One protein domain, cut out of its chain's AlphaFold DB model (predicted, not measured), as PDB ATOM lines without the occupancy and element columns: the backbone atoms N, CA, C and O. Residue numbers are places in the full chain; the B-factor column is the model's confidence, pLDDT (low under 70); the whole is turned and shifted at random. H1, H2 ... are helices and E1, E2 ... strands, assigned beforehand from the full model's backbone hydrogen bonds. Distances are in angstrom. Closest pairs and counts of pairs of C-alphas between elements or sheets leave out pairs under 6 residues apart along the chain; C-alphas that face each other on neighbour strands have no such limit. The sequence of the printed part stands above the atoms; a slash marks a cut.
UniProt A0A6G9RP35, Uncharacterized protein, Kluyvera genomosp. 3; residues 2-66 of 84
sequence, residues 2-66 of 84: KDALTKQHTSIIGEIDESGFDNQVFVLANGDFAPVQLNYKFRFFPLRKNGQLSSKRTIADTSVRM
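This is residues 2 to 66 of the 84 residues of an uncharacterized protein of Kluyvera genomosp. 3 (UniProt A0A6G9RP35). A long, narrow antiparallel sheet of three strands makes the shaft of a rod, with the short helix H1 over one face and a long loop at each end. The 65 printed residues hold one named helix and three named strands, in the order H1, E1, E2, E3; the sheet's order is E1, E2, E3, a meander, each strand the antiparallel neighbour of the one before. The class is mixed, helices and strands, with under half of the printed residues in named elements. The whole is loose, with a radius of gyration of the C-alphas of 15.4 A and spans of 54 by 19 by 13 A.

H1, residues 2 to 8, begins at C-alpha 2 (160.381, 149.960, 129.357). E1, residues 13 to 21, measures 19.3 A and bends by 63 degrees at residue 17. E2, residues 37 to 46, measures 27.5 A. E3, residues 62 to 65, measures 10.2 A and ends at C-alpha 65 (147.648, 156.338, 120.370).

H1 is on the sheet at a height of 8.5 A, over E2, and only just slantwise to it at 59.8 degrees on the local plane; every O i to N i+4 pair in H1 is within hydrogen-bond range. The closest C-alphas of H1 and E1 are those of Lys 2 and Ser 19, 6.7 A apart. E1 and E2 form a hairpin at 163 degrees, with N 41 and O 20 at 2.7 A. E2 and E3 form another at 165 degrees, with N 40 and O 62 at 2.7 A. The pairing is staggered: E2 pairs with E3 over residues 37 to 40 and with E1 over residues 40 to 46. E1 and E3 are apart.

The C-alphas farthest apart, those of Asn 30 and Asn 50, are 54.1 A apart. The printed part has no cut. The links E1 to E2 and E2 to E3 are long, 15 residues each; H1 to E1 is tight. Residues 23 to 36 of the model have pLDDT under 70.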
ATOM      1  N   LYS A   2     159.784 150.331 128.059       86.38
ATOM      2  CA  LYS A   2     160.381 149.960 129.357       86.38
ATOM      3  C   LYS A   2     161.489 150.913 129.806       86.38
ATOM      4  O   LYS A   2     161.334 151.573 130.818       86.38
ATOM      5  N   ASP A   3     162.541 151.072 129.005       89.81
ATOM      6  CA  ASP A   3     163.700 151.896 129.384       89.81
ATOM      7  C   ASP A   3     163.365 153.376 129.587       89.81
ATOM      8  O   ASP A   3     163.980 154.038 130.416       89.81
ATOM      9  N   ALA A   4     162.388 153.907 128.848       88.50
ATOM     10  CA  ALA A   4     161.946 155.290 129.006       88.50
ATOM     11  C   ALA A   4     161.200 155.482 130.334       88.50
ATOM     12  O   ALA A   4     161.474 156.437 131.057       88.50
ATOM     13  N   LEU A   5     160.321 154.539 130.689       87.88
ATOM     14  CA  LEU A   5     159.597 154.549 131.962       87.88
ATOM     15  C   LEU A   5     160.531 154.264 133.142       87.88
ATOM     16  O   LEU A   5     160.438 154.920 134.177       87.88
ATOM     17  N   THR A   6     161.501 153.364 132.968       88.94
ATOM     18  CA  THR A   6     162.561 153.144 133.953       88.94
ATOM     19  C   THR A   6     163.344 154.428 134.182       88.94
ATOM     20  O   THR A   6     163.492 154.832 135.328       88.94
ATOM     21  N   LYS A   7     163.768 155.123 133.115       90.56
ATOM     22  CA  LYS A   7     164.455 156.421 133.221       90.56
ATOM     23  C   LYS A   7     163.617 157.455 133.975       90.56
ATOM     24  O   LYS A   7     164.140 158.103 134.881       90.56
ATOM     25  N   GLN A   8     162.326 157.562 133.664       87.69
ATOM     26  CA  GLN A   8     161.395 158.483 134.326       87.69
ATOM     27  C   GLN A   8     161.241 158.209 135.834       87.69
ATOM     28  O   GLN A   8     161.081 159.147 136.611       87.69
ATOM     29  N   HIS A   9     161.323 156.945 136.257       84.31
ATOM     30  CA  HIS A   9     161.103 156.521 137.645       84.31
ATOM     31  C   HIS A   9     162.367 155.976 138.341       84.31
ATOM     32  O   HIS A   9     162.267 155.322 139.381       84.31
ATOM     33  N   THR A  10     163.558 156.263 137.804       81.44
ATOM     34  CA  THR A  10     164.843 155.667 138.234       81.44
ATOM     35  C   THR A  10     165.104 155.801 139.734       81.44
ATOM     36  O   THR A  10     165.700 154.920 140.340       81.44
ATOM     37  N   SER A  11     164.647 156.889 140.356       80.38
ATOM     38  CA  SER A  11     164.890 157.180 141.773       80.38
ATOM     39  C   SER A  11     164.085 156.316 142.745       80.38
ATOM     40  O   SER A  11     164.394 156.311 143.936       80.38
ATOM     41  N   ILE A  12     163.050 155.618 142.269       86.88
ATOM     42  CA  ILE A  12     162.119 154.885 143.133       86.88
ATOM     43  C   ILE A  12     161.918 153.428 142.733       86.88
ATOM     44  O   ILE A  12     161.400 152.685 143.556       86.88
ATOM     45  N   ILE A  13     162.288 152.995 141.525       87.88
ATOM     46  CA  ILE A  13     162.112 151.594 141.115       87.88
ATOM     47  C   ILE A  13     163.068 150.702 141.909       87.88
ATOM     48  O   ILE A  13     164.280 150.876 141.841       87.88
ATOM     49  N   GLY A  14     162.513 149.725 142.626       88.19
ATOM     50  CA  GLY A  14     163.279 148.619 143.196       88.19
ATOM     51  C   GLY A  14     163.266 147.399 142.295       88.19
ATOM     52  O   GLY A  14     164.306 146.965 141.814       88.19
ATOM     53  N   GLU A  15     162.072 146.880 142.031       91.06
ATOM     54  CA  GLU A  15     161.868 145.685 141.214       91.06
ATOM     55  C   GLU A  15     160.719 145.908 140.231       91.06
ATOM     56  O   GLU A  15     159.687 146.469 140.593       91.06
ATOM     57  N   ILE A  16     160.892 145.482 138.979       92.06
ATOM     58  CA  ILE A  16     159.834 145.535 137.966       92.06
ATOM     59  C   ILE A  16     159.058 144.220 138.026       92.06
ATOM     60  O   ILE A  16     159.639 143.167 137.796       92.06
ATOM     61  N   ASP A  17     157.756 144.312 138.283       93.12
ATOM     62  CA  ASP A  17     156.842 143.169 138.373       93.12
ATOM     63  C   ASP A  17     156.284 142.802 136.990       93.12
ATOM     64  O   ASP A  17     156.433 141.683 136.509       93.12
ATOM     65  N   GLU A  18     155.699 143.780 136.291       90.94
ATOM     66  CA  GLU A  18     155.052 143.569 134.994       90.94
ATOM     67  C   GLU A  18     155.442 144.684 134.019       90.94
ATOM     68  O   GLU A  18     155.397 145.872 134.349       90.94
ATOM     69  N   SER A  19     155.840 144.310 132.803       91.94
ATOM     70  CA  SER A  19     156.229 145.261 131.763       91.94
ATOM     71  C   SER A  19     155.943 144.686 130.379       91.94
ATOM     72  O   SER A  19     156.584 143.721 129.965       91.94
ATOM     73  N   GLY A  20     155.002 145.283 129.646       89.25
ATOM     74  CA  GLY A  20     154.611 144.790 128.323       89.25
ATOM     75  C   GLY A  20     153.353 145.447 127.763       89.25
ATOM     76  O   GLY A  20     152.630 146.134 128.476       89.25
ATOM     77  N   PHE A  21     153.093 145.245 126.471       87.50
ATOM     78  CA  PHE A  21     151.836 145.678 125.857       87.50
ATOM     79  C   PHE A  21     150.704 144.716 126.220       87.50
ATOM     80  O   PHE A  21     150.883 143.505 126.132       87.50
ATOM     81  N   ASP A  22     149.558 145.267 126.618       78.75
ATOM     82  CA  ASP A  22     148.392 144.507 127.083       78.75
ATOM     83  C   ASP A  22     147.652 143.826 125.924       78.75
ATOM     84  O   ASP A  22     147.317 142.650 125.988       78.75
ATOM     85  N   ASN A  23     147.464 144.563 124.823       67.69
ATOM     86  CA  ASN A  23     146.769 144.097 123.628       67.69
ATOM     87  C   ASN A  23     147.607 144.419 122.386       67.69
ATOM     88  O   ASN A  23     147.919 145.581 122.127       67.69
ATOM     89  N   GLN A  24     147.936 143.395 121.599       62.69
ATOM     90  CA  GLN A  24     148.551 143.525 120.269       62.69
ATOM     91  C   GLN A  24     147.498 143.367 119.162       62.69
ATOM     92  O   GLN A  24     147.747 142.757 118.127       62.69
ATOM     93  N   VAL A  25     146.275 143.838 119.410       61.50
ATOM     94  CA  VAL A  25     145.149 143.621 118.500       61.50
ATOM     95  C   VAL A  25     144.997 144.834 117.591       61.50
ATOM     96  O   VAL A  25     144.859 145.962 118.059       61.50
ATOM     97  N   PHE A  26     145.026 144.585 116.285       59.09
ATOM     98  CA  PHE A  26     144.736 145.569 115.251       59.09
ATOM     99  C   PHE A  26     143.252 145.467 114.887       59.09
ATOM    100  O   PHE A  26     142.828 144.465 114.311       59.09
ATOM    101  N   VAL A  27     142.447 146.465 115.260       62.81
ATOM    102  CA  VAL A  27     141.005 146.460 114.976       62.81
ATOM    103  C   VAL A  27     140.749 147.150 113.640       62.81
ATOM    104  O   VAL A  27     140.853 148.364 113.529       62.81
ATOM    105  N   LEU A  28     140.388 146.378 112.618       59.19
ATOM    106  CA  LEU A  28     139.887 146.915 111.352       59.19
ATOM    107  C   LEU A  28     138.387 147.189 111.487       59.19
ATOM    108  O   LEU A  28     137.573 146.278 111.365       59.19
ATOM    109  N   ALA A  29     138.024 148.436 111.763       63.47
ATOM    110  CA  ALA A  29     136.637 148.878 111.837       63.47
ATOM    111  C   ALA A  29     136.440 150.146 110.992       63.47
ATOM    112  O   ALA A  29     137.366 150.934 110.818       63.47
ATOM    113  N   ASN A  30     135.240 150.316 110.429       57.16
ATOM    114  CA  ASN A  30     134.894 151.493 109.630       57.16
ATOM    115  C   ASN A  30     134.682 152.705 110.551       57.16
ATOM    116  O   ASN A  30     133.810 152.664 111.417       57.16
ATOM    117  N   GLY A  31     135.451 153.776 110.349       63.84
ATOM    118  CA  GLY A  31     135.337 155.044 111.076       63.84
ATOM    119  C   GLY A  31     136.641 155.846 111.049       63.84
ATOM    120  O   GLY A  31     137.696 155.301 110.729       63.84
ATOM    121  N   ASP A  32     136.573 157.140 111.374       65.69
ATOM    122  CA  ASP A  32     137.746 158.023 111.464       65.69
ATOM    123  C   ASP A  32     138.301 158.081 112.896       65.69
ATOM    124  O   ASP A  32     138.324 159.113 113.565       65.69
ATOM    125  N   PHE A  33     138.699 156.925 113.413       65.38
ATOM    126  CA  PHE A  33     139.356 156.817 114.709       65.38
ATOM    127  C   PHE A  33     140.642 156.031 114.566       65.38
ATOM    128  O   PHE A  33     140.749 155.147 113.721       65.38
ATOM    129  N   ALA A  34     141.606 156.321 115.439       59.88
ATOM    130  CA  ALA A  34     142.815 155.528 115.556       59.88
ATOM    131  C   ALA A  34     142.454 154.078 115.923       59.88
ATOM    132  O   ALA A  34     142.083 153.833 117.073       59.88
ATOM    133  N   PRO A  35     142.595 153.094 115.009       61.22
ATOM    134  CA  PRO A  35     142.217 151.712 115.286       61.22
ATOM    135  C   PRO A  35     143.165 151.048 116.292       61.22
ATOM    136  O   PRO A  35     142.910 149.936 116.748       61.22
ATOM    137  N   VAL A  36     144.279 151.713 116.627       68.88
ATOM    138  CA  VAL A  36     145.337 151.171 117.473       68.88
ATOM    139  C   VAL A  36     145.608 152.107 118.651       68.88
ATOM    140  O   VAL A  36     146.352 153.086 118.548       68.88
ATOM    141  N   GLN A  37     145.015 151.775 119.799       75.56
ATOM    142  CA  GLN A  37     145.480 152.237 121.104       75.56
ATOM    143  C   GLN A  37     146.285 151.105 121.753       75.56
ATOM    144  O   GLN A  37     145.728 150.102 122.192       75.56
ATOM    145  N   LEU A  38     147.607 151.272 121.821       82.56
ATOM    146  CA  LEU A  38     148.511 150.308 122.442       82.56
ATOM    147  C   LEU A  38     148.682 150.651 123.919       82.56
ATOM    148  O   LEU A  38     149.437 151.558 124.279       82.56
ATOM    149  N   ASN A  39     147.982 149.921 124.783       87.06
ATOM    150  CA  ASN A  39     148.170 150.028 126.226       87.06
ATOM    151  C   ASN A  39     149.451 149.286 126.629       87.06
ATOM    152  O   ASN A  39     149.623 148.113 126.302       87.06
ATOM    153  N   TYR A  40     150.342 149.966 127.342       90.25
ATOM    154  CA  TYR A  40     151.592 149.442 127.873       90.25
ATOM    155  C   TYR A  40     151.524 149.388 129.398       90.25
ATOM    156  O   TYR A  40     151.493 150.416 130.075       90.25
ATOM    157  N   LYS A  41     151.521 148.176 129.944       93.56
ATOM    158  CA  LYS A  41     151.594 147.935 131.377       93.56
ATOM    159  C   LYS A  41     153.020 148.141 131.859       93.56
ATOM    160  O   LYS A  41     153.964 147.604 131.275       93.56
ATOM    161  N   PHE A  42     153.169 148.901 132.932       94.12
ATOM    162  CA  PHE A  42     154.438 149.088 133.611       94.12
ATOM    163  C   PHE A  42     154.194 149.210 135.107       94.12
ATOM    164  O   PHE A  42     153.689 150.215 135.611       94.12
ATOM    165  N   ARG A  43     154.531 148.145 135.826       94.50
ATOM    166  CA  ARG A  43     154.216 147.994 137.241       94.50
ATOM    167  C   ARG A  43     155.454 147.539 137.982       94.50
ATOM    168  O   ARG A  43     156.173 146.653 137.523       94.50
ATOM    169  N   PHE A  44     155.715 148.166 139.117       94.12
ATOM    170  CA  PHE A  44     156.957 147.963 139.852       94.12
ATOM    171  C   PHE A  44     156.742 148.092 141.358       94.12
ATOM    172  O   PHE A  44     155.817 148.766 141.817       94.12
ATOM    173  N   PHE A  45     157.618 147.467 142.131       94.38
ATOM    174  CA  PHE A  45     157.721 147.647 143.569       94.38
ATOM    175  C   PHE A  45     158.756 148.732 143.865       94.38
ATOM    176  O   PHE A  45     159.927 148.587 143.493       94.38
ATOM    177  N   PRO A  46     158.356 149.848 144.497       92.50
ATOM    178  CA  PRO A  46     159.294 150.911 144.794       92.50
ATOM    179  C   PRO A  46     160.230 150.559 145.955       92.50
ATOM    180  O   PRO A  46     159.830 149.875 146.901       92.50
ATOM    181  N   LEU A  47     161.450 151.096 145.919       91.44
ATOM    182  CA  LEU A  47     162.369 151.104 147.055       91.44
ATOM    183  C   LEU A  47     161.900 152.109 148.107       91.44
ATOM    184  O   LEU A  47     161.598 153.269 147.819       91.44
ATOM    185  N   ARG A  48     161.859 151.668 149.360       86.88
ATOM    186  CA  ARG A  48     161.663 152.543 150.515       86.88
ATOM    187  C   ARG A  48     162.997 153.159 150.934       86.88
ATOM    188  O   ARG A  48     164.069 152.647 150.628       86.88
ATOM    189  N   LYS A  49     162.930 154.230 151.733       85.12
ATOM    190  CA  LYS A  49     164.117 154.914 152.289       85.12
ATOM    191  C   LYS A  49     165.029 153.996 153.115       85.12
ATOM    192  O   LYS A  49     166.201 154.303 153.279       85.12
ATOM    193  N   ASN A  50     164.494 152.894 153.640       84.25
ATOM    194  CA  ASN A  50     165.238 151.889 154.400       84.25
ATOM    195  C   ASN A  50     165.881 150.800 153.512       84.25
ATOM    196  O   ASN A  50     166.372 149.811 154.044       84.25
ATOM    197  N   GLY A  51     165.833 150.938 152.182       80.94
ATOM    198  CA  GLY A  51     166.392 149.975 151.228       80.94
ATOM    199  C   GLY A  51     165.537 148.724 150.997       80.94
ATOM    200  O   GLY A  51     165.905 147.887 150.181       80.94
ATOM    201  N   GLN A  52     164.395 148.586 151.677       88.44
ATOM    202  CA  GLN A  52     163.473 147.469 151.458       88.44
ATOM    203  C   GLN A  52     162.471 147.780 150.343       88.44
ATOM    204  O   GLN A  52     162.073 148.932 150.145       88.44
ATOM    205  N   LEU A  53     162.006 146.740 149.655       88.69
ATOM    206  CA  LEU A  53     160.905 146.857 148.704       88.69
ATOM    207  C   LEU A  53     159.599 147.192 149.429       88.69
ATOM    208  O   LEU A  53     159.302 146.709 150.525       88.69
ATOM    209  N   SER A  54     158.792 148.042 148.806       89.44
ATOM    210  CA  SER A  54     157.417 148.250 149.231       89.44
ATOM    211  C   SER A  54     156.582 147.001 148.965       89.44
ATOM    212  O   SER A  54     156.657 146.423 147.890       89.44
ATOM    213  N   SER A  55     155.712 146.637 149.910       87.88
ATOM    214  CA  SER A  55     154.730 145.561 149.722       87.88
ATOM    215  C   SER A  55     153.633 145.904 148.710       87.88
ATOM    216  O   SER A  55     152.984 145.012 148.173       87.88
ATOM    217  N   LYS A  56     153.393 147.198 148.459       91.44
ATOM    218  CA  LYS A  56     152.436 147.665 147.451       91.44
ATOM    219  C   LYS A  56     153.150 147.930 146.135       91.44
ATOM    220  O   LYS A  56     154.139 148.663 146.115       91.44
ATOM    221  N   ARG A  57     152.574 147.399 145.060       92.31
ATOM    222  CA  ARG A  57     152.959 147.677 143.678       92.31
ATOM    223  C   ARG A  57     152.462 149.054 143.241       92.31
ATOM    224  O   ARG A  57     151.319 149.418 143.515       92.31
ATOM    225  N   THR A  58     153.300 149.781 142.518       93.50
ATOM    226  CA  THR A  58     152.940 151.015 141.816       93.50
ATOM    227  C   THR A  58     152.501 150.681 140.395       93.50
ATOM    228  O   THR A  58     153.151 149.885 139.717       93.50
ATOM    229  N   ILE A  59     151.404 151.294 139.945       93.62
ATOM    230  CA  ILE A  59     150.901 151.187 138.572       93.62
ATOM    231  C   ILE A  59     151.324 152.453 137.830       93.62
ATOM    232  O   ILE A  59     150.868 153.544 138.164       93.62
ATOM    233  N   ALA A  60     152.205 152.303 136.848       92.44
ATOM    234  CA  ALA A  60     152.695 153.369 135.977       92.44
ATOM    235  C   ALA A  60     152.432 153.012 134.502       92.44
ATOM    236  O   ALA A  60     153.248 153.268 133.616       92.44
ATOM    237  N   ASP A  61     151.279 152.383 134.265       92.62
ATOM    238  CA  ASP A  61     150.794 152.006 132.943       92.62
ATOM    239  C   ASP A  61     150.635 153.266 132.063       92.62
ATOM    240  O   ASP A  61     150.298 154.354 132.534       92.62
ATOM    241  N   THR A  62     150.884 153.129 130.765       89.62
ATOM    242  CA  THR A  62     150.804 154.216 129.782       89.62
ATOM    243  C   THR A  62     150.139 153.718 128.505       89.62
ATOM    244  O   THR A  62     150.048 152.516 128.276       89.62
ATOM    245  N   SER A  63     149.648 154.614 127.655       85.75
ATOM    246  CA  SER A  63     149.020 154.242 126.387       85.75
ATOM    247  C   SER A  63     149.586 155.068 125.249       85.75
ATOM    248  O   SER A  63     149.705 156.288 125.371       85.75
ATOM    249  N   VAL A  64     149.868 154.417 124.125       80.62
ATOM    250  CA  VAL A  64     150.245 155.083 122.880       80.62
ATOM    251  C   VAL A  64     149.055 155.040 121.933       80.62
ATOM    252  O   VAL A  64     148.524 153.968 121.645       80.62
ATOM    253  N   ARG A  65     148.638 156.209 121.445       79.00
ATOM    254  CA  ARG A  65     147.648 156.338 120.370       79.00
ATOM    255  C   ARG A  65     148.354 156.739 119.086       79.00
ATOM    256  O   ARG A  65     149.239 157.592 119.105       79.00
ATOM    257  N   MET A  66     147.967 156.117 117.980       77.56
ATOM    258  CA  MET A  66     148.466 156.484 116.659       77.56
ATOM    259  C   MET A  66     147.579 157.575 116.066       77.56
ATOM    260  O   MET A  66     146.389 157.360 115.898       77.56
TER     261      MET A  66